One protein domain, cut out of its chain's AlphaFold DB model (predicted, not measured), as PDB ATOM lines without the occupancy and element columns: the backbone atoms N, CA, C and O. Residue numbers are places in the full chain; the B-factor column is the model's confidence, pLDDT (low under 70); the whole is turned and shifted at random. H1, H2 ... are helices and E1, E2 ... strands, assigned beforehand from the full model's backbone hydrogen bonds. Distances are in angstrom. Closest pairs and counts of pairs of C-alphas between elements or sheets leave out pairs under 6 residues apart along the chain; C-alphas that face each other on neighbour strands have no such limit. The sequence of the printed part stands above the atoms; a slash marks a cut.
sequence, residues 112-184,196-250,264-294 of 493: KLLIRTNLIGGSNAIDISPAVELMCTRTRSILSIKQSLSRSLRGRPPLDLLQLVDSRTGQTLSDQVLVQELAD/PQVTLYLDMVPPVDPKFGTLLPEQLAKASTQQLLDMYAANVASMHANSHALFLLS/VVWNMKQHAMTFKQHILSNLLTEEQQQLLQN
ATOM      1  N   LYS A 112      19.258  47.985  -5.478       92.00
ATOM      2  CA  LYS A 112      20.706  47.829  -5.616       92.00
ATOM      3  C   LYS A 112      21.061  47.484  -7.062       92.00
ATOM      4  O   LYS A 112      20.794  46.385  -7.537       92.00
ATOM      5  N   LEU A 113      21.723  48.403  -7.762       91.62
ATOM      6  CA  LEU A 113      22.258  48.177  -9.104       91.62
ATOM      7  C   LEU A 113      23.718  47.733  -9.045       91.62
ATOM      8  O   LEU A 113      24.569  48.408  -8.464       91.62
ATOM      9  N   LEU A 114      24.026  46.622  -9.709       91.19
ATOM     10  CA  LEU A 114      25.381  46.120  -9.897       91.19
ATOM     11  C   LEU A 114      25.812  46.314 -11.348       91.19
ATOM     12  O   LEU A 114      25.409  45.560 -12.229       91.19
ATOM     13  N   ILE A 115      26.663  47.304 -11.601       89.56
ATOM     14  CA  ILE A 115      27.105  47.636 -12.958       89.56
ATOM     15  C   ILE A 115      28.475  47.008 -13.217       89.56
ATOM     16  O   ILE A 115      29.460  47.328 -12.550       89.56
ATOM     17  N   ARG A 116      28.543  46.096 -14.189       86.19
ATOM     18  CA  ARG A 116      29.759  45.369 -14.594       86.19
ATOM     19  C   ARG A 116      30.126  45.711 -16.028       86.19
ATOM     20  O   ARG A 116      29.242  45.854 -16.855       86.19
ATOM     21  N   THR A 117      31.405  45.805 -16.370       79.12
ATOM     22  CA  THR A 117      31.787  45.991 -17.778       79.12
ATOM     23  C   THR A 117      31.561  44.696 -18.569       79.12
ATOM     24  O   THR A 117      31.770  43.593 -18.059       79.12
ATOM     25  N   ASN A 118      31.111  44.804 -19.823       72.50
ATOM     26  CA  ASN A 118      30.845  43.638 -20.686       72.50
ATOM     27  C   ASN A 118      32.103  43.101 -21.406       72.50
ATOM     28  O   ASN A 118      32.013  42.318 -22.357       72.50
ATOM     29  N   LEU A 119      33.300  43.544 -21.010       67.25
ATOM     30  CA  LEU A 119      34.535  43.162 -21.689       67.25
ATOM     31  C   LEU A 119      34.881  41.696 -21.383       67.25
ATOM     32  O   LEU A 119      34.793  41.221 -20.249       67.25
ATOM     33  N   ILE A 120      35.242  40.959 -22.435       55.75
ATOM     34  CA  ILE A 120      35.436  39.503 -22.415       55.75
ATOM     35  C   ILE A 120      36.404  39.088 -21.298       55.75
ATOM     36  O   ILE A 120      37.557  39.512 -21.247       55.75
ATOM     37  N   GLY A 121      35.930  38.179 -20.442       51.88
ATOM     38  CA  GLY A 121      36.783  37.328 -19.614       51.88
ATOM     39  C   GLY A 121      36.823  37.641 -18.122       51.88
ATOM     40  O   GLY A 121      37.628  37.017 -17.437       51.88
ATOM     41  N   GLY A 122      36.018  38.584 -17.605       50.88
ATOM     42  CA  GLY A 122      36.076  38.965 -16.181       50.88
ATOM     43  C   GLY A 122      37.498  39.336 -15.741       50.88
ATOM     44  O   GLY A 122      37.881  39.175 -14.581       50.88
ATOM     45  N   SER A 123      38.328  39.726 -16.711       49.38
ATOM     46  CA  SER A 123      39.745  39.915 -16.504       49.38
ATOM     47  C   SER A 123      39.906  41.290 -15.878       49.38
ATOM     48  O   SER A 123      39.824  42.319 -16.543       49.38
ATOM     49  N   ASN A 124      40.170  41.293 -14.570       54.44
ATOM     50  CA  ASN A 124      40.461  42.465 -13.729       54.44
ATOM     51  C   ASN A 124      41.563  43.405 -14.278       54.44
ATOM     52  O   ASN A 124      41.944  44.369 -13.615       54.44
ATOM     53  N   ALA A 125      42.159  43.076 -15.424       49.59
ATOM     54  CA  ALA A 125      43.325  43.705 -16.009       49.59
ATOM     55  C   ALA A 125      43.000  44.879 -16.947       49.59
ATOM     56  O   ALA A 125      43.764  45.841 -16.982       49.59
ATOM     57  N   ILE A 126      41.870  44.839 -17.665       52.38
ATOM     58  CA  ILE A 126      41.360  46.000 -18.429       52.38
ATOM     59  C   ILE A 126      40.219  46.694 -17.686       52.38
ATOM     60  O   ILE A 126      39.895  47.838 -17.998       52.38
ATOM     61  N   ASP A 127      39.649  46.041 -16.674       53.47
ATOM     62  CA  ASP A 127      38.507  46.567 -15.941       53.47
ATOM     63  C   ASP A 127      38.877  47.879 -15.222       53.47
ATOM     64  O   ASP A 127      39.576  47.908 -14.205       53.47
ATOM     65  N   ILE A 128      38.449  49.002 -15.807       52.19
ATOM     66  CA  ILE A 128      38.691  50.360 -15.297       52.19
ATOM     67  C   ILE A 128      37.966  50.591 -13.970       52.19
ATOM     68  O   ILE A 128      38.335  51.492 -13.207       52.19
ATOM     69  N   SER A 129      36.995  49.742 -13.648       52.16
ATOM     70  CA  SER A 129      36.312  49.744 -12.369       52.16
ATOM     71  C   SER A 129      35.936  48.319 -11.973       52.16
ATOM     72  O   SER A 129      35.263  47.660 -12.761       52.16
ATOM     73  N   PRO A 130      36.268  47.855 -10.751       61.16
ATOM     74  CA  PRO A 130      35.519  46.744 -10.173       61.16
ATOM     75  C   PRO A 130      34.027  47.095 -10.211       61.16
ATOM     76  O   PRO A 130      33.692  48.282 -10.175       61.16
ATOM     77  N   ALA A 131      33.169  46.075 -10.306       73.44
ATOM     78  CA  ALA A 131      31.717  46.222 -10.377       73.44
ATOM     79  C   ALA A 131      31.224  47.402  -9.518       73.44
ATOM     80  O   ALA A 131      31.483  47.453  -8.314       73.44
ATOM     81  N   VAL A 132      30.600  48.389 -10.160       84.69
ATOM     82  CA  VAL A 132      30.148  49.604  -9.485       84.69
ATOM     83  C   VAL A 132      28.783  49.304  -8.897       84.69
ATOM     84  O   VAL A 132      27.821  49.077  -9.628       84.69
ATOM     85  N   GLU A 133      28.712  49.284  -7.572       88.88
ATOM     86  CA  GLU A 133      27.451  49.178  -6.845       88.88
ATOM     87  C   GLU A 133      26.851  50.579  -6.690       88.88
ATOM     88  O   GLU A 133      27.484  51.476  -6.128       88.88
ATOM     89  N   LEU A 134      25.643  50.772  -7.219       89.69
ATOM     90  CA  LEU A 134      24.863  51.996  -7.074       89.69
ATOM     91  C   LEU A 134      23.541  51.658  -6.391       89.69
ATOM     92  O   LEU A 134      22.820  50.780  -6.846       89.69
ATOM     93  N   MET A 135      23.211  52.382  -5.327       90.69
ATOM     94  CA  MET A 135      21.861  52.377  -4.767       90.69
ATOM     95  C   MET A 135      21.078  53.491  -5.459       90.69
ATOM     96  O   MET A 135      21.538  54.636  -5.481       90.69
ATOM     97  N   CYS A 136      19.932  53.175  -6.055       91.69
ATOM     98  CA  CYS A 136      19.085  54.178  -6.695       91.69
ATOM     99  C   CYS A 136      17.603  53.958  -6.396       91.69
ATOM    100  O   CYS A 136      17.144  52.835  -6.198       91.69
ATOM    101  N   THR A 137      16.851  55.053  -6.404       91.94
ATOM    102  CA  THR A 137      15.390  55.030  -6.345       91.94
ATOM    103  C   THR A 137      14.816  54.404  -7.617       91.94
ATOM    104  O   THR A 137      15.376  54.566  -8.706       91.94
ATOM    105  N   ARG A 138      13.688  53.688  -7.501       90.00
ATOM    106  CA  ARG A 138      13.042  53.025  -8.650       90.00
ATOM    107  C   ARG A 138      12.528  54.022  -9.702       90.00
ATOM    108  O   ARG A 138      12.473  53.703 -10.883       90.00
ATOM    109  N   THR A 139      12.246  55.257  -9.289       91.56
ATOM    110  CA  THR A 139      11.808  56.367 -10.154       91.56
ATOM    111  C   THR A 139      12.929  56.980 -10.997       91.56
ATOM    112  O   THR A 139      12.678  57.851 -11.828       91.56
ATOM    113  N   ARG A 140      14.185  56.569 -10.793       93.62
ATOM    114  CA  ARG A 140      15.327  57.136 -11.509       93.62
ATOM    115  C   ARG A 140      15.371  56.632 -12.953       93.62
ATOM    116  O   ARG A 140      15.200  55.444 -13.203       93.62
ATOM    117  N   SER A 141      15.670  57.523 -13.898       95.75
ATOM    118  CA  SER A 141      15.889  57.152 -15.299       95.75
ATOM    119  C   SER A 141      17.298  56.607 -15.549       95.75
ATOM    120  O   SER A 141      18.267  56.968 -14.863       95.75
ATOM    121  N   ILE A 142      17.438  55.795 -16.600       95.38
ATOM    122  CA  ILE A 142      18.735  55.306 -17.085       95.38
ATOM    123  C   ILE A 142      19.694  56.455 -17.415       95.38
ATOM    124  O   ILE A 142      20.886  56.356 -17.107       95.38
ATOM    125  N   LEU A 143      19.203  57.581 -17.946       94.88
ATOM    126  CA  LEU A 143      20.030  58.769 -18.187       94.88
ATOM    127  C   LEU A 143      20.732  59.256 -16.912       94.88
ATOM    128  O   LEU A 143      21.931  59.540 -16.914       94.88
ATOM    129  N   SER A 144      19.999  59.321 -15.800       95.31
ATOM    130  CA  SER A 144      20.533  59.782 -14.516       95.31
ATOM    131  C   SER A 144      21.554  58.792 -13.931       95.31
ATOM    132  O   SER A 144      22.536  59.190 -13.288       95.31
ATOM    133  N   ILE A 145      21.393  57.495 -14.219       94.06
ATOM    134  CA  ILE A 145      22.394  56.468 -13.898       94.06
ATOM    135  C   ILE A 145      23.651  56.658 -14.747       94.06
ATOM    136  O   ILE A 145      24.752  56.684 -14.193       94.06
ATOM    137  N   LYS A 146      23.519  56.872 -16.064       93.44
ATOM    138  CA  LYS A 146      24.654  57.160 -16.959       93.44
ATOM    139  C   LYS A 146      25.422  58.408 -16.522       93.44
ATOM    140  O   LYS A 146      26.650  58.385 -16.475       93.44
ATOM    141  N   GLN A 147      24.725  59.470 -16.117       93.50
ATOM    142  CA  GLN A 147      25.347  60.675 -15.558       93.50
ATOM    143  C   GLN A 147      26.142  60.382 -14.278       93.50
ATOM    144  O   GLN A 147      27.261  60.876 -14.111       93.50
ATOM    145  N   SER A 148      25.602  59.544 -13.390       92.19
ATOM    146  CA  SER A 148      26.289  59.138 -12.157       92.19
ATOM    147  C   SER A 148      27.518  58.277 -12.442       92.19
ATOM    148  O   SER A 148      28.580  58.504 -11.860       92.19
ATOM    149  N   LEU A 149      27.401  57.345 -13.391       89.50
ATOM    150  CA  LEU A 149      28.508  56.523 -13.870       89.50
ATOM    151  C   LEU A 149      29.608  57.363 -14.515       89.50
ATOM    152  O   LEU A 149      30.774  57.194 -14.180       89.50
ATOM    153  N   SER A 150      29.268  58.320 -15.379       88.06
ATOM    154  CA  SER A 150      30.260  59.219 -15.981       88.06
ATOM    155  C   SER A 150      31.068  59.963 -14.910       88.06
ATOM    156  O   SER A 150      32.288  60.085 -15.010       88.06
ATOM    157  N   ARG A 151      30.421  60.404 -13.822       87.12
ATOM    158  CA  ARG A 151      31.103  61.079 -12.706       87.12
ATOM    159  C   ARG A 151      31.989  60.138 -11.881       87.12
ATOM    160  O   ARG A 151      33.016  60.599 -11.375       87.12
ATOM    161  N   SER A 152      31.599  58.870 -11.721       83.75
ATOM    162  CA  SER A 152      32.330  57.880 -10.915       83.75
ATOM    163  C   SER A 152      33.496  57.238 -11.675       83.75
ATOM    164  O   SER A 152      34.544  56.951 -11.084       83.75
ATOM    165  N   LEU A 153      33.351  57.066 -12.989       78.81
ATOM    166  CA  LEU A 153      34.362  56.499 -13.867       78.81
ATOM    167  C   LEU A 153      35.528  57.469 -14.082       78.81
ATOM    168  O   LEU A 153      35.402  58.699 -14.117       78.81
ATOM    169  N   ARG A 154      36.724  56.903 -14.242       73.94
ATOM    170  CA  ARG A 154      37.926  57.695 -14.524       73.94
ATOM    171  C   ARG A 154      37.827  58.301 -15.917       73.94
ATOM    172  O   ARG A 154      37.335  57.668 -16.833       73.94
ATOM    173  N   GLY A 155      38.310  59.527 -16.082       72.62
ATOM    174  CA  GLY A 155      38.290  60.206 -17.380       72.62
ATOM    175  C   GLY A 155      36.947  60.831 -17.768       72.62
ATOM    176  O   GLY A 155      36.946  61.591 -18.724       72.62
ATOM    177  N   ARG A 156      35.867  60.601 -17.000       82.19
ATOM    178  CA  ARG A 156      34.532  61.183 -17.237       82.19
ATOM    179  C   ARG A 156      34.065  60.997 -18.685       82.19
ATOM    180  O   ARG A 156      33.985  61.977 -19.424       82.19
ATOM    181  N   PRO A 157      33.827  59.743 -19.104       78.06
ATOM    182  CA  PRO A 157      33.415  59.452 -20.471       78.06
ATOM    183  C   PRO A 157      32.131  60.224 -20.832       78.06
ATOM    184  O   PRO A 157      31.263  60.385 -19.962       78.06
ATOM    185  N   PRO A 158      32.001  60.706 -22.080       82.75
ATOM    186  CA  PRO A 158      30.777  61.353 -22.547       82.75
ATOM    187  C   PRO A 158      29.595  60.376 -22.487       82.75
ATOM    188  O   PRO A 158      29.773  59.164 -22.628       82.75
ATOM    189  N   LEU A 159      28.394  60.908 -22.246       85.69
ATOM    190  CA  LEU A 159      27.189  60.107 -21.990       85.69
ATOM    191  C   LEU A 159      26.794  59.242 -23.189       85.69
ATOM    192  O   LEU A 159      26.348  58.114 -22.996       85.69
ATOM    193  N   ASP A 160      27.040  59.731 -24.401       82.44
ATOM    194  CA  ASP A 160      26.688  59.038 -25.645       82.44
ATOM    195  C   ASP A 160      27.493  57.747 -25.853       82.44
ATOM    196  O   ASP A 160      27.033  56.815 -26.510       82.44
ATOM    197  N   LEU A 161      28.676  57.653 -25.234       79.06
ATOM    198  CA  LEU A 161      29.522  56.457 -25.265       79.06
ATOM    199  C   LEU A 161      29.196  55.454 -24.148       79.06
ATOM    200  O   LEU A 161      29.776  54.369 -24.121       79.06
ATOM    201  N   LEU A 162      28.313  55.804 -23.208       85.31
ATOM    202  CA  LEU A 162      27.891  54.921 -22.124       85.31
ATOM    203  C   LEU A 162      26.617  54.184 -22.536       85.31
ATOM    204  O   LEU A 162      25.519  54.745 -22.497       85.31
ATOM    205  N   GLN A 163      26.743  52.906 -22.887       88.38
ATOM    206  CA  GLN A 163      25.596  52.049 -23.168       88.38
ATOM    207  C   GLN A 163      25.402  51.059 -22.023       88.38
ATOM    208  O   GLN A 163      26.330  50.372 -21.603       88.38
ATOM    209  N   LEU A 164      24.184  51.016 -21.485       90.75
ATOM    210  CA  LEU A 164      23.804  50.053 -20.462       90.75
ATOM    211  C   LEU A 164      22.969  48.965 -21.123       90.75
ATOM    212  O   LEU A 164      22.053  49.257 -21.885       90.75
ATOM    213  N   VAL A 165      23.325  47.721 -20.846       90.19
ATOM    214  CA  VAL A 165      22.679  46.521 -21.361       90.19
ATOM    215  C   VAL A 165      22.157  45.743 -20.167       90.19
ATOM    216  O   VAL A 165      22.901  45.491 -19.217       90.19
ATOM    217  N   ASP A 166      20.884  45.376 -20.186       91.62
ATOM    218  CA  ASP A 166      20.318  44.552 -19.123       91.62
ATOM    219  C   ASP A 166      20.893  43.129 -19.188       91.62
ATOM    220  O   ASP A 166      21.038  42.537 -20.260       91.62
ATOM    221  N   SER A 167      21.272  42.580 -18.032       88.19
ATOM    222  CA  SER A 167      21.906  41.262 -17.962       88.19
ATOM    223  C   SER A 167      20.951  40.112 -18.275       88.19
ATOM    224  O   SER A 167      21.416  39.079 -18.760       88.19
ATOM    225  N   ARG A 168      19.645  40.286 -18.030       86.81
ATOM    226  CA  ARG A 168      18.624  39.255 -18.272       86.81
ATOM    227  C   ARG A 168      18.218  39.208 -19.736       86.81
ATOM    228  O   ARG A 168      18.304  38.161 -20.371       86.81
ATOM    229  N   THR A 169      17.802  40.351 -20.276       88.06
ATOM    230  CA  THR A 169      17.306  40.445 -21.656       88.06
ATOM    231  C   THR A 169      18.427  40.562 -22.688       88.06
ATOM    232  O   THR A 169      18.229  40.229 -23.857       88.06
ATOM    233  N   GLY A 170      19.609  41.042 -22.287       86.38
ATOM    234  CA  GLY A 170      20.697  41.370 -23.208       86.38
ATOM    235  C   GLY A 170      20.394  42.572 -24.108       86.38
ATOM    236  O   GLY A 170      21.140  42.813 -25.057       86.38
ATOM    237  N   GLN A 171      19.310  43.310 -23.844       88.69
ATOM    238  CA  GLN A 171      18.909  44.467 -24.638       88.69
ATOM    239  C   GLN A 171      19.566  45.749 -24.129       88.69
ATOM    240  O   GLN A 171      19.760  45.947 -22.926       88.69
ATOM    241  N   THR A 172      19.913  46.634 -25.064       89.50
ATOM    242  CA  THR A 172      20.412  47.974 -24.749       89.50
ATOM    243  C   THR A 172      19.269  48.830 -24.217       89.50
ATOM    244  O   THR A 172      18.236  48.978 -24.866       89.50
ATOM    245  N   LEU A 173      19.475  49.419 -23.045       93.12
ATOM    246  CA  LEU A 173      18.482  50.238 -22.365       93.12
ATOM    247  C   LEU A 173      18.453  51.656 -22.942       93.12
ATOM    248  O   LEU A 173      19.501  52.293 -23.123       93.12
ATOM    249  N   SER A 174      17.245  52.158 -23.212       93.50
ATOM    250  CA  SER A 174      17.037  53.546 -23.630       93.50
ATOM    251  C   SER A 174      17.202  54.497 -22.438       93.50
ATOM    252  O   SER A 174      17.079  54.099 -21.282       93.50
ATOM    253  N   ASP A 175      17.487  55.771 -22.706       94.25
ATOM    254  CA  ASP A 175      17.736  56.765 -21.652       94.25
ATOM    255  C   ASP A 175      16.482  57.126 -20.842       94.25
ATOM    256  O   ASP A 175      16.602  57.639 -19.727       94.25
ATOM    257  N   GLN A 176      15.303  56.852 -21.410       94.00
ATOM    258  CA  GLN A 176      13.993  57.159 -20.835       94.00
ATOM    259  C   GLN A 176      13.442  56.026 -19.962       94.00
ATOM    260  O   GLN A 176      12.567  56.291 -19.145       94.00
ATOM    261  N   VAL A 177      13.968  54.800 -20.099       94.50
ATOM    262  CA  VAL A 177      13.565  53.659 -19.264       94.50
ATOM    263  C   VAL A 177      13.794  53.998 -17.791       94.50
ATOM    264  O   VAL A 177      14.831  54.564 -17.411       94.50
ATOM    265  N   LEU A 178      12.813  53.665 -16.959       93.94
ATOM    266  CA  LEU A 178      12.904  53.809 -15.513       93.94
ATOM    267  C   LEU A 178      13.509  52.554 -14.889       93.94
ATOM    268  O   LEU A 178      13.333  51.441 -15.375       93.94
ATOM    269  N   VAL A 179      14.203  52.723 -13.765       91.94
ATOM    270  CA  VAL A 179      14.751  51.592 -13.001       91.94
ATOM    271  C   VAL A 179      13.653  50.644 -12.528       91.94
ATOM    272  O   VAL A 179      13.890  49.444 -12.437       91.94
ATOM    273  N   GLN A 180      12.455  51.165 -12.255       91.06
ATOM    274  CA  GLN A 180      11.303  50.361 -11.868       91.06
ATOM    275  C   GLN A 180      10.944  49.307 -12.915       91.06
ATOM    276  O   GLN A 180      10.666  48.182 -12.537       91.06
ATOM    277  N   GLU A 181      11.028  49.633 -14.205       90.62
ATOM    278  CA  GLU A 181      10.736  48.687 -15.294       90.62
ATOM    279  C   GLU A 181      11.758  47.546 -15.371       90.62
ATOM    280  O   GLU A 181      11.526  46.542 -16.036       90.62
ATOM    281  N   LEU A 182      12.910  47.705 -14.711       89.31
ATOM    282  CA  LEU A 182      13.920  46.662 -14.587       89.31
ATOM    283  C   LEU A 182      13.721  45.807 -13.335       89.31
ATOM    284  O   LEU A 182      14.313  44.737 -13.249       89.31
ATOM    285  N   ALA A 183      12.972  46.252 -12.333       86.56
ATOM    286  CA  ALA A 183      12.595  45.356 -11.253       86.56
ATOM    287  C   ALA A 183      11.442  44.506 -11.799       86.56
ATOM    288  O   ALA A 183      10.373  45.043 -12.061       86.56
ATOM    289  N   ASP A 184      11.679  43.215 -12.054       72.94
ATOM    290  CA  ASP A 184      10.570  42.338 -12.434       72.94
ATOM    291  C   ASP A 184       9.663  42.250 -11.198       72.94
ATOM    292  O   ASP A 184      10.119  41.817 -10.141       72.94
ATOM    293  N   PRO A 196      16.530  43.183  -3.452       79.25
ATOM    294  CA  PRO A 196      16.451  42.999  -4.897       79.25
ATOM    295  C   PRO A 196      17.641  43.674  -5.597       79.25
ATOM    296  O   PRO A 196      17.831  44.896  -5.544       79.25
ATOM    297  N   GLN A 197      18.464  42.854  -6.258       87.06
ATOM    298  CA  GLN A 197      19.678  43.287  -6.943       87.06
ATOM    299  C   GLN A 197      19.542  43.124  -8.459       87.06
ATOM    300  O   GLN A 197      19.458  42.012  -8.974       87.06
ATOM    301  N   VAL A 198      19.635  44.231  -9.199       90.69
ATOM    302  CA  VAL A 198      19.647  44.212 -10.671       90.69
ATOM    303  C   VAL A 198      21.076  44.354 -11.178       90.69
ATOM    304  O   VAL A 198      21.796  45.292 -10.831       90.69
ATOM    305  N   THR A 199      21.506  43.418 -12.026       90.50
ATOM    306  CA  THR A 199      22.829  43.469 -12.663       90.50
ATOM    307  C   THR A 199      22.718  44.087 -14.054       90.50
ATOM    308  O   THR A 199      21.953  43.611 -14.889       90.50
ATOM    309  N   LEU A 200      23.515  45.120 -14.323       91.56
ATOM    310  CA  LEU A 200      23.605  45.787 -15.621       91.56
ATOM    311  C   LEU A 200      25.012  45.642 -16.190       91.56
ATOM    312  O   LEU A 200      26.008  45.706 -15.465       91.56
ATOM    313  N   TYR A 201      25.098  45.491 -17.506       88.69
ATOM    314  CA  TYR A 201      26.354  45.499 -18.230       88.69
ATOM    315  C   TYR A 201      26.614  46.869 -18.848       88.69
ATOM    316  O   TYR A 201      25.806  47.391 -19.609       88.69
ATOM    317  N   LEU A 202      27.763  47.449 -18.532       87.25
ATOM    318  CA  LEU A 202      28.269  48.654 -19.158       87.25
ATOM    319  C   LEU A 202      29.066  48.265 -20.401       87.25
ATOM    320  O   LEU A 202      30.165  47.707 -20.302       87.25
ATOM    321  N   ASP A 203      28.487  48.553 -21.560       83.25
ATOM    322  CA  ASP A 203      29.158  48.471 -22.845       83.25
ATOM    323  C   ASP A 203      29.717  49.856 -23.178       83.25
ATOM    324  O   ASP A 203      28.993  50.795 -23.510       83.25
ATOM    325  N   MET A 204      31.017  50.020 -22.960       76.12
ATOM    326  CA  MET A 204      31.699  51.273 -23.236       76.12
ATOM    327  C   MET A 204      33.143  51.018 -23.633       76.12
ATOM    328  O   MET A 204      33.774  50.050 -23.194       76.12
ATOM    329  N   VAL A 205      33.706  51.965 -24.375       65.50
ATOM    330  CA  VAL A 205      35.145  51.987 -24.600       65.50
ATOM    331  C   VAL A 205      35.857  52.492 -23.337       65.50
ATOM    332  O   VAL A 205      35.584  53.610 -22.897       65.50
ATOM    333  N   PRO A 206      36.794  51.725 -22.751       62.41
ATOM    334  CA  PRO A 206      37.557  52.163 -21.592       62.41
ATOM    335  C   PRO A 206      38.259  53.519 -21.839       62.41
ATOM    336  O   PRO A 206      39.049  53.635 -22.781       62.41
ATOM    337  N   PRO A 207      38.024  54.555 -21.010       58.72
ATOM    338  CA  PRO A 207      38.677  55.851 -21.178       58.72
ATOM    339  C   PRO A 207      40.192  55.758 -20.954       58.72
ATOM    340  O   PRO A 207      40.668  55.162 -19.983       58.72
ATOM    341  N   VAL A 208      40.965  56.414 -21.826       57.56
ATOM    342  CA  VAL A 208      42.434  56.481 -21.738       57.56
ATOM    343  C   VAL A 208      42.843  57.439 -20.608       57.56
ATOM    344  O   VAL A 208      43.137  58.613 -20.826       57.56
ATOM    345  N   ASP A 209      42.846  56.963 -19.361       55.03
ATOM    346  CA  ASP A 209      43.419  57.712 -18.234       55.03
ATOM    347  C   ASP A 209      44.964  57.682 -18.332       55.03
ATOM    348  O   ASP A 209      45.546  56.616 -18.500       55.03
ATOM    349  N   PRO A 210      45.693  58.801 -18.159       54.59
ATOM    350  CA  PRO A 210      47.155  58.793 -18.010       54.59
ATOM    351  C   PRO A 210      47.686  57.910 -16.865       54.59
ATOM    352  O   PRO A 210      48.887  57.647 -16.786       54.59
ATOM    353  N   LYS A 211      46.818  57.517 -15.925       58.53
ATOM    354  CA  LYS A 211      47.090  56.540 -14.858       58.53
ATOM    355  C   LYS A 211      46.549  55.145 -15.171       58.53
ATOM    356  O   LYS A 211      46.747  54.234 -14.365       58.53
ATOM    357  N   PHE A 212      45.854  54.978 -16.292       59.69
ATOM    358  CA  PHE A 212      45.570  53.668 -16.855       59.69
ATOM    359  C   PHE A 212      46.911  52.984 -17.119       59.69
ATOM    360  O   PHE A 212      47.865  53.611 -17.579       59.69
ATOM    361  N   GLY A 213      47.028  51.719 -16.735       59.34
ATOM    362  CA  GLY A 213      48.267  50.984 -16.944       59.34
ATOM    363  C   GLY A 213      49.251  50.950 -15.772       59.34
ATOM    364  O   GLY A 213      50.223  50.214 -15.857       59.34
ATOM    365  N   THR A 214      49.043  51.659 -14.651       67.88
ATOM    366  CA  THR A 214      50.012  51.561 -13.531       67.88
ATOM    367  C   THR A 214      50.018  50.188 -12.857       67.88
ATOM    368  O   THR A 214      51.035  49.797 -12.299       67.88
ATOM    369  N   LEU A 215      48.886  49.477 -12.892       67.56
ATOM    370  CA  LEU A 215      48.737  48.111 -12.364       67.56
ATOM    371  C   LEU A 215      48.837  47.042 -13.461       67.56
ATOM    372  O   LEU A 215      48.972  45.860 -13.158       67.56
ATOM    373  N   LEU A 216      48.819  47.465 -14.726       70.75
ATOM    374  CA  LEU A 216      48.808  46.579 -15.882       70.75
ATOM    375  C   LEU A 216      50.056  45.683 -15.940       70.75
ATOM    376  O   LEU A 216      49.872  44.499 -16.171       70.75
ATOM    377  N   PRO A 217      51.295  46.132 -15.642       75.31
ATOM    378  CA  PRO A 217      52.452  45.233 -15.617       75.31
ATOM    379  C   PRO A 217      52.310  44.080 -14.617       75.31
ATOM    380  O   PRO A 217      52.638  42.943 -14.941       75.31
ATOM    381  N   GLU A 218      51.789  44.352 -13.414       76.12
ATOM    382  CA  GLU A 218      51.584  43.324 -12.382       76.12
ATOM    383  C   GLU A 218      50.451  42.359 -12.756       76.12
ATOM    384  O   GLU A 218      50.508  41.177 -12.419       76.12
ATOM    385  N   GLN A 219      49.422  42.855 -13.443       72.75
ATOM    386  CA  GLN A 219      48.288  42.054 -13.899       72.75
ATOM    387  C   GLN A 219      48.639  41.219 -15.134       72.75
ATOM    388  O   GLN A 219      48.302  40.041 -15.172       72.75
ATOM    389  N   LEU A 220      49.382  41.782 -16.092       74.81
ATOM    390  CA  LEU A 220      49.912  41.075 -17.262       74.81
ATOM    391  C   LEU A 220      50.850  39.939 -16.847       74.81
ATOM    392  O   LEU A 220      50.805  38.875 -17.447       74.81
ATOM    393  N   ALA A 221      51.655  40.137 -15.797       79.25
ATOM    394  CA  ALA A 221      52.537  39.096 -15.271       79.25
ATOM    395  C   ALA A 221      51.783  37.903 -14.653       79.25
ATOM    396  O   ALA A 221      52.350  36.821 -14.535       79.25
ATOM    397  N   LYS A 222      50.526  38.101 -14.235       80.44
ATOM    398  CA  LYS A 222      49.668  37.062 -13.639       80.44
ATOM    399  C   LYS A 222      48.644  36.490 -14.614       80.44
ATOM    400  O   LYS A 222      48.016  35.483 -14.302       80.44
ATOM    401  N   ALA A 223      48.423  37.162 -15.738       74.62
ATOM    402  CA  ALA A 223      47.411  36.781 -16.703       74.62
ATOM    403  C   ALA A 223      47.890  35.602 -17.547       74.62
ATOM    404  O   ALA A 223      49.039  35.563 -17.986       74.62
ATOM    405  N   SER A 224      46.990  34.658 -17.810       82.38
ATOM    406  CA  SER A 224      47.282  33.576 -18.750       82.38
ATOM    407  C   SER A 224      47.390  34.112 -20.176       82.38
ATOM    408  O   SER A 224      46.787  35.130 -20.521       82.38
ATOM    409  N   THR A 225      48.099  33.395 -21.046       81.25
ATOM    410  CA  THR A 225      48.271  33.767 -22.459       81.25
ATOM    411  C   THR A 225      46.929  33.986 -23.170       81.25
ATOM    412  O   THR A 225      46.778  34.907 -23.970       81.25
ATOM    413  N   GLN A 226      45.910  33.200 -22.813       80.94
ATOM    414  CA  GLN A 226      44.557  33.362 -23.338       80.94
ATOM    415  C   GLN A 226      43.877  34.637 -22.828       80.94
ATOM    416  O   GLN A 226      43.249  35.348 -23.609       80.94
ATOM    417  N   GLN A 227      44.028  34.957 -21.539       79.12
ATOM    418  CA  GLN A 227      43.523  36.214 -20.985       79.12
ATOM    419  C   GLN A 227      44.219  37.414 -21.628       79.12
ATOM    420  O   GLN A 227      43.570  38.416 -21.902       79.12
ATOM    421  N   LEU A 228      45.523  37.314 -21.910       79.06
ATOM    422  CA  LEU A 228      46.272  38.339 -22.638       79.06
ATOM    423  C   LEU A 228      45.726  38.544 -24.054       79.06
ATOM    424  O   LEU A 228      45.590  39.683 -24.498       79.06
ATOM    425  N   LEU A 229      45.378  37.458 -24.746       82.69
ATOM    426  CA  LEU A 229      44.768  37.526 -26.072       82.69
ATOM    427  C   LEU A 229      43.374  38.168 -26.026       82.69
ATOM    428  O   LEU A 229      43.072  39.020 -26.859       82.69
ATOM    429  N   ASP A 230      42.548  37.798 -25.045       80.75
ATOM    430  CA  ASP A 230      41.219  38.385 -24.839       80.75
ATOM    431  C   ASP A 230      41.312  39.882 -24.536       80.75
ATOM    432  O   ASP A 230      40.607  40.691 -25.138       80.75
ATOM    433  N   MET A 231      42.250  40.259 -23.667       76.56
ATOM    434  CA  MET A 231      42.563  41.648 -23.359       76.56
ATOM    435  C   MET A 231      42.997  42.428 -24.599       76.56
ATOM    436  O   MET A 231      42.521  43.536 -24.847       76.56
ATOM    437  N   TYR A 232      43.894  41.853 -25.397       81.50
ATOM    438  CA  TYR A 232      44.358  42.481 -26.625       81.50
ATOM    439  C   TYR A 232      43.210  42.675 -27.621       81.50
ATOM    440  O   TYR A 232      43.035  43.777 -28.140       81.50
ATOM    441  N   ALA A 233      42.385  41.650 -27.841       83.69
ATOM    442  CA  ALA A 233      41.239  41.728 -28.738       83.69
ATOM    443  C   ALA A 233      40.207  42.771 -28.272       83.69
ATOM    444  O   ALA A 233      39.713  43.552 -29.085       83.69
ATOM    445  N   ALA A 234      39.937  42.841 -26.965       78.19
ATOM    446  CA  ALA A 234      39.072  43.858 -26.371       78.19
ATOM    447  C   ALA A 234      39.631  45.277 -26.561       78.19
ATOM    448  O   ALA A 234      38.889  46.195 -26.918       78.19
ATOM    449  N   ASN A 235      40.942  45.461 -26.385       77.88
ATOM    450  CA  ASN A 235      41.592  46.753 -26.592       77.88
ATOM    451  C   ASN A 235      41.561  47.184 -28.068       77.88
ATOM    452  O   ASN A 235      41.265  48.336 -28.365       77.88
ATOM    453  N   VAL A 236      41.802  46.264 -29.006       81.81
ATOM    454  CA  VAL A 236      41.701  46.548 -30.448       81.81
ATOM    455  C   VAL A 236      40.266  46.910 -30.835       81.81
ATOM    456  O   VAL A 236      40.061  47.903 -31.532       81.81
ATOM    457  N   ALA A 237      39.270  46.169 -30.337       82.00
ATOM    458  CA  ALA A 237      37.860  46.488 -30.556       82.00
ATOM    459  C   ALA A 237      37.507  47.890 -30.042       82.00
ATOM    460  O   ALA A 237      36.854  48.658 -30.746       82.00
ATOM    461  N   SER A 238      38.016  48.234 -28.860       76.12
ATOM    462  CA  SER A 238      37.850  49.545 -28.235       76.12
ATOM    463  C   SER A 238      38.502  50.662 -29.055       76.12
ATOM    464  O   SER A 238      37.895  51.703 -29.291       76.12
ATOM    465  N   MET A 239      39.731  50.452 -29.538       76.94
ATOM    466  CA  MET A 239      40.425  51.409 -30.403       76.94
ATOM    467  C   MET A 239      39.679  51.635 -31.717       76.94
ATOM    468  O   MET A 239      39.555  52.779 -32.143       76.94
ATOM    469  N   HIS A 240      39.159  50.568 -32.327       82.69
ATOM    470  CA  HIS A 240      38.375  50.656 -33.554       82.69
ATOM    471  C   HIS A 240      37.079  51.450 -33.341       82.69
ATOM    472  O   HIS A 240      36.768  52.353 -34.117       82.69
ATOM    473  N   ALA A 241      36.352  51.164 -32.258       78.44
ATOM    474  CA  ALA A 241      35.146  51.905 -31.896       78.44
ATOM    475  C   ALA A 241      35.444  53.388 -31.633       78.44
ATOM    476  O   ALA A 241      34.741  54.250 -32.150       78.44
ATOM    477  N   ASN A 242      36.537  53.698 -30.926       74.88
ATOM    478  CA  ASN A 242      36.982  55.077 -30.720       74.88
ATOM    479  C   ASN A 242      37.332  55.782 -32.028       74.88
ATOM    480  O   ASN A 242      36.929  56.924 -32.225       74.88
ATOM    481  N   SER A 243      38.087  55.132 -32.920       79.50
ATOM    482  CA  SER A 243      38.434  55.738 -34.208       79.50
ATOM    483  C   SER A 243      37.196  56.009 -35.051       79.50
ATOM    484  O   SER A 243      37.122  57.048 -35.693       79.50
ATOM    485  N   HIS A 244      36.210  55.111 -35.003       81.25
ATOM    486  CA  HIS A 244      34.959  55.282 -35.721       81.25
ATOM    487  C   HIS A 244      34.117  56.416 -35.126       81.25
ATOM    488  O   HIS A 244      33.620  57.255 -35.865       81.25
ATOM    489  N   ALA A 245      34.000  56.488 -33.798       74.88
ATOM    490  CA  ALA A 245      33.295  57.579 -33.127       74.88
ATOM    491  C   ALA A 245      33.938  58.943 -33.430       74.88
ATOM    492  O   ALA A 245      33.235  59.894 -33.747       74.88
ATOM    493  N   LEU A 246      35.273  59.032 -33.395       74.88
ATOM    494  CA  LEU A 246      36.000  60.253 -33.759       74.88
ATOM    495  C   LEU A 246      35.834  60.620 -35.235       74.88
ATOM    496  O   LEU A 246      35.769  61.801 -35.554       74.88
ATOM    497  N   PHE A 247      35.779  59.625 -36.122       81.00
ATOM    498  CA  PHE A 247      35.553  59.848 -37.545       81.00
ATOM    499  C   PHE A 247      34.162  60.437 -37.803       81.00
ATOM    500  O   PHE A 247      34.066  61.441 -38.502       81.00
ATOM    501  N   LEU A 248      33.115  59.885 -37.183       77.38
ATOM    502  CA  LEU A 248      31.755  60.425 -37.297       77.38
ATOM    503  C   LEU A 248      31.677  61.858 -36.756       77.38
ATOM    504  O   LEU A 248      31.243  62.750 -37.470       77.38
ATOM    505  N   LEU A 249      32.243  62.107 -35.569       72.19
ATOM    506  CA  LEU A 249      32.301  63.455 -34.990       72.19
ATOM    507  C   LEU A 249      33.051  64.474 -35.864       72.19
ATOM    508  O   LEU A 249      32.835  65.669 -35.712       72.19
ATOM    509  N   SER A 250      33.958  64.026 -36.739       77.94
ATOM    510  CA  SER A 250      34.670  64.909 -37.673       77.94
ATOM    511  C   SER A 250      33.911  65.184 -38.973       77.94
ATOM    512  O   SER A 250      34.294  66.098 -39.694       77.94
ATOM    513  N   VAL A 264      25.669  54.328 -33.303       58.50
ATOM    514  CA  VAL A 264      26.246  53.024 -33.643       58.50
ATOM    515  C   VAL A 264      26.360  52.225 -32.345       58.50
ATOM    516  O   VAL A 264      27.242  52.456 -31.517       58.50
ATOM    517  N   VAL A 265      25.407  51.319 -32.135       58.84
ATOM    518  CA  VAL A 265      25.421  50.354 -31.033       58.84
ATOM    519  C   VAL A 265      26.504  49.331 -31.341       58.84
ATOM    520  O   VAL A 265      26.303  48.390 -32.109       58.84
ATOM    521  N   TRP A 266      27.690  49.534 -30.776       66.44
ATOM    522  CA  TRP A 266      28.757  48.557 -30.890       66.44
ATOM    523  C   TRP A 266      28.661  47.576 -29.734       66.44
ATOM    524  O   TRP A 266      29.024  47.910 -28.614       66.44
ATOM    525  N   ASN A 267      28.262  46.340 -30.022       75.88
ATOM    526  CA  ASN A 267      28.425  45.253 -29.065       75.88
ATOM    527  C   ASN A 267      29.927  44.933 -28.937       75.88
ATOM    528  O   ASN A 267      30.477  44.166 -29.740       75.88
ATOM    529  N   MET A 268      30.619  45.538 -27.959       75.38
ATOM    530  CA  MET A 268      32.082  45.414 -27.822       75.38
ATOM    531  C   MET A 268      32.521  43.970 -27.653       75.38
ATOM    532  O   MET A 268      33.570  43.571 -28.162       75.38
ATOM    533  N   LYS A 269      31.701  43.159 -26.987       78.44
ATOM    534  CA  LYS A 269      31.960  41.734 -26.800       78.44
ATOM    535  C   LYS A 269      31.956  40.988 -28.130       78.44
ATOM    536  O   LYS A 269      32.879  40.222 -28.405       78.44
ATOM    537  N   GLN A 270      30.952  41.208 -28.974       82.81
ATOM    538  CA  GLN A 270      30.910  40.574 -30.292       82.81
ATOM    539  C   GLN A 270      32.075  41.051 -31.163       82.81
ATOM    540  O   GLN A 270      32.746  40.239 -31.797       82.81
ATOM    541  N   HIS A 271      32.376  42.348 -31.127       82.44
ATOM    542  CA  HIS A 271      33.451  42.932 -31.919       82.44
ATOM    543  C   HIS A 271      34.837  42.403 -31.505       82.44
ATOM    544  O   HIS A 271      35.643  42.004 -32.346       82.44
ATOM    545  N   ALA A 272      35.089  42.294 -30.200       82.88
ATOM    546  CA  ALA A 272      36.302  41.691 -29.659       82.88
ATOM    547  C   ALA A 272      36.412  40.194 -29.993       82.88
ATOM    548  O   ALA A 272      37.500  39.726 -30.326       82.88
ATOM    549  N   MET A 273      35.305  39.438 -29.985       84.75
ATOM    550  CA  MET A 273      35.300  38.038 -30.436       84.75
ATOM    551  C   MET A 273      35.686  37.911 -31.911       84.75
ATOM    552  O   MET A 273      36.492  37.046 -32.249       84.75
ATOM    553  N   THR A 274      35.169  38.784 -32.776       88.31
ATOM    554  CA  THR A 274      35.529  38.807 -34.200       88.31
ATOM    555  C   THR A 274      37.017  39.087 -34.387       88.31
ATOM    556  O   THR A 274      37.696  38.354 -35.107       88.31
ATOM    557  N   PHE A 275      37.570  40.077 -33.678       85.12
ATOM    558  CA  PHE A 275      39.009  40.349 -33.722       85.12
ATOM    559  C   PHE A 275      39.842  39.189 -33.192       85.12
ATOM    560  O   PHE A 275      40.851  38.832 -33.796       85.12
ATOM    561  N   LYS A 276      39.411  38.552 -32.102       87.69
ATOM    562  CA  LYS A 276      40.073  37.361 -31.568       87.69
ATOM    563  C   LYS A 276      40.097  36.231 -32.596       87.69
ATOM    564  O   LYS A 276      41.149  35.640 -32.820       87.69
ATOM    565  N   GLN A 277      38.965  35.940 -33.236       89.19
ATOM    566  CA  GLN A 277      38.875  34.919 -34.282       89.19
ATOM    567  C   GLN A 277      39.756  35.262 -35.485       89.19
ATOM    568  O   GLN A 277      40.452  34.391 -36.002       89.19
ATOM    569  N   HIS A 278      39.785  36.531 -35.892       89.50
ATOM    570  CA  HIS A 278      40.657  37.014 -36.957       89.50
ATOM    571  C   HIS A 278      42.144  36.839 -36.605       89.50
ATOM    572  O   HIS A 278      42.924  36.371 -37.426       89.50
ATOM    573  N   ILE A 279      42.548  37.155 -35.370       86.69
ATOM    574  CA  ILE A 279      43.929  36.954 -34.906       86.69
ATOM    575  C   ILE A 279      44.282  35.467 -34.897       86.69
ATOM    576  O   ILE A 279      45.325  35.082 -35.417       86.69
ATOM    577  N   LEU A 280      43.405  34.625 -34.346       86.56
ATOM    578  CA  LEU A 280      43.636  33.185 -34.296       86.56
ATOM    579  C   LEU A 280      43.766  32.589 -35.700       86.56
ATOM    580  O   LEU A 280      44.699  31.833 -35.935       86.56
ATOM    581  N   SER A 281      42.878  32.950 -36.627       87.75
ATOM    582  CA  SER A 281      42.861  32.389 -37.985       87.75
ATOM    583  C   SER A 281      43.985  32.896 -38.891       87.75
ATOM    584  O   SER A 281      44.517  32.107 -39.666       87.75
ATOM    585  N   ASN A 282      44.367  34.175 -38.796       86.12
ATOM    586  CA  ASN A 282      45.297  34.787 -39.753       86.12
ATOM    587  C   ASN A 282      46.741  34.899 -39.254       86.12
ATOM    588  O   ASN A 282      47.658  34.942 -40.072       86.12
ATOM    589  N   LEU A 283      46.961  34.994 -37.938       81.19
ATOM    590  CA  LEU A 283      48.294  35.253 -37.378       81.19
ATOM    591  C   LEU A 283      48.922  34.030 -36.709       81.19
ATOM    592  O   LEU A 283      50.148  33.970 -36.628       81.19
ATOM    593  N   LEU A 284      48.119  33.077 -36.226       83.44
ATOM    594  CA  LEU A 284      48.624  31.904 -35.518       83.44
ATOM    595  C   LEU A 284      48.537  30.644 -36.379       83.44
ATOM    596  O   LEU A 284      47.485  30.306 -36.914       83.44
ATOM    597  N   THR A 285      49.637  29.897 -36.437       85.81
ATOM    598  CA  THR A 285      49.653  28.535 -36.984       85.81
ATOM    599  C   THR A 285      48.852  27.581 -36.093       85.81
ATOM    600  O   THR A 285      48.781  27.772 -34.877       85.81
ATOM    601  N   GLU A 286      48.304  26.502 -36.664       83.31
ATOM    602  CA  GLU A 286      47.535  25.493 -35.909       83.31
ATOM    603  C   GLU A 286      48.308  24.925 -34.705       83.31
ATOM    604  O   GLU A 286      47.729  24.708 -33.642       83.31
ATOM    605  N   GLU A 287      49.631  24.758 -34.819       77.62
ATOM    606  CA  GLU A 287      50.488  24.322 -33.705       77.62
ATOM    607  C   GLU A 287      50.472  25.311 -32.525       77.62
ATOM    608  O   GLU A 287      50.408  24.906 -31.364       77.62
ATOM    609  N   GLN A 288      50.469  26.619 -32.799       78.19
ATOM    610  CA  GLN A 288      50.413  27.661 -31.767       78.19
ATOM    611  C   GLN A 288      49.022  27.743 -31.131       78.19
ATOM    612  O   GLN A 288      48.902  27.956 -29.924       78.19
ATOM    613  N   GLN A 289      47.968  27.514 -31.918       77.88
ATOM    614  CA  GLN A 289      46.607  27.413 -31.395       77.88
ATOM    615  C   GLN A 289      46.456  26.215 -30.444       77.88
ATOM    616  O   GLN A 289      45.804  26.337 -29.407       77.88
ATOM    617  N   GLN A 290      47.083  25.074 -30.753       76.44
ATOM    618  CA  GLN A 290      47.080  23.899 -29.875       76.44
ATOM    619  C   GLN A 290      47.847  24.152 -28.571       76.44
ATOM    620  O   GLN A 290      47.379  23.744 -27.510       76.44
ATOM    621  N   LEU A 291      48.974  24.870 -28.616       75.25
ATOM    622  CA  LEU A 291      49.710  25.264 -27.407       75.25
ATOM    623  C   LEU A 291      48.859  26.140 -26.475       75.25
ATOM    624  O   LEU A 291      48.789  25.861 -25.280       75.25
ATOM    625  N   LEU A 292      48.131  27.119 -27.025       74.19
ATOM    626  CA  LEU A 292      47.213  27.966 -26.249       74.19
ATOM    627  C   LEU A 292      46.068  27.174 -25.598       74.19
ATOM    628  O   LEU A 292      45.612  27.519 -24.510       74.19
ATOM    629  N   GLN A 293      45.586  26.115 -26.253       75.88
ATOM    630  CA  GLN A 293      44.533  25.256 -25.700       75.88
ATOM    631  C   GLN A 293      45.065  24.272 -24.648       75.88
ATOM    632  O   GLN A 293      44.331  23.923 -23.721       75.88
ATOM    633  N   ASN A 294      46.322  23.839 -24.773       66.75
ATOM    634  CA  ASN A 294      46.938  22.863 -23.877       66.75
ATOM    635  C   ASN A 294      47.390  23.474 -22.541       66.75
ATOM    636  O   ASN A 294      47.215  22.817 -21.518       66.75
TER     637      ASN A 294
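AT A GLANCE: This is residues 112 to 184, 196 to 250 and 264 to 294 of the 493 residues of the protein "Hypothetical protein" of Eucampia antarctica (UniProt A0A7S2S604). The model has two lobes: a strongly twisted sheet of four strands with H1 over one face, and a lobe in which the long helix H4 crosses H5 steeply. Small H3 lies near the first part of H4, and H6 follows H5 at the far end, where residues 282 to 287 stick out. The printed part has 159 residues, with six named helices and four named strands in the order E1 E2 H1 E3 H2 E4 H3 H4 H5 H6. The sheet is mixed, in the order E2 E1 E4 E3, and the class is mixed, helices and strands. The whole is compact, with a radius of gyration of the C-alphas of 17.0 A, and spans 55 by 40 by 31 A.

IN THESE COORDINATES: E1, residues 112 to 117, begins at C-alpha 112 (20.706, 47.829, -5.616) and is 16.6 A long. E2 is residues 132 to 136, H1 residues 142 to 152, 15.1 A, E3 residues 163 to 166, and H2 residues 179 to 182. E4, residues 197 to 203, is 19.2 A long. H3 is residues 216 to 220. H4, residues 225 to 250, is 37.2 A long and begins at C-alpha 225 (48.271, 33.767, -22.459). H5, residues 268 to 283, is 21.4 A long; H6, residues 286 to 294, ends at C-alpha 294 (46.938, 22.863, -23.877).

HOW THE PARTS SIT: E1 and E2 form a hairpin, antiparallel, with N 113 and O 134 2.8 A apart. E1 is parallel to E4, with N 202 and O 116 at 2.7 A. E4 and E3 are antiparallel, with N 165 and O 201 at 2.8 A. H1 is on the sheet at a height of 7.4 A, over E1, and runs across the strands at 68 degrees to E1 on the local plane. E2, H1 and E3 form a split strand-helix-strand unit, with E1 and E4 between its strands and a right-handed crossover. H2 only grazes the sheet. H4, with residues 229 to 238 alone, touches H5, closest at the C-alphas of Ala 234 and Ala 272, 4.8 A, at a steep tilt of 63 degrees, opposite ways. H3 and H4 are close but not clearly touching, closest at the C-alphas of Leu 220 and Leu 228, 7.0 A; so are H4 and H6, at those of Gln 226 and Leu 292, 6.7 A. In H1, H3, H4, H5 and H6 every O i to N i+4 pair is within hydrogen-bond range; H2 is too short for one.

THE WHOLE: The farthest C-alphas, of Thr 139 and Glu 287, are 55.5 A apart. Residues 185 to 195 and 251 to 263 are cut out, with C-alpha gaps of 9.6 A and 15.1 A. The links E1 to E2, E3 to H2 and E4 to H3 are long. Mean pLDDT of the printed part is 79.7; residues 119 to 130, 205 to 215, 264 to 266 and 294 are under 70.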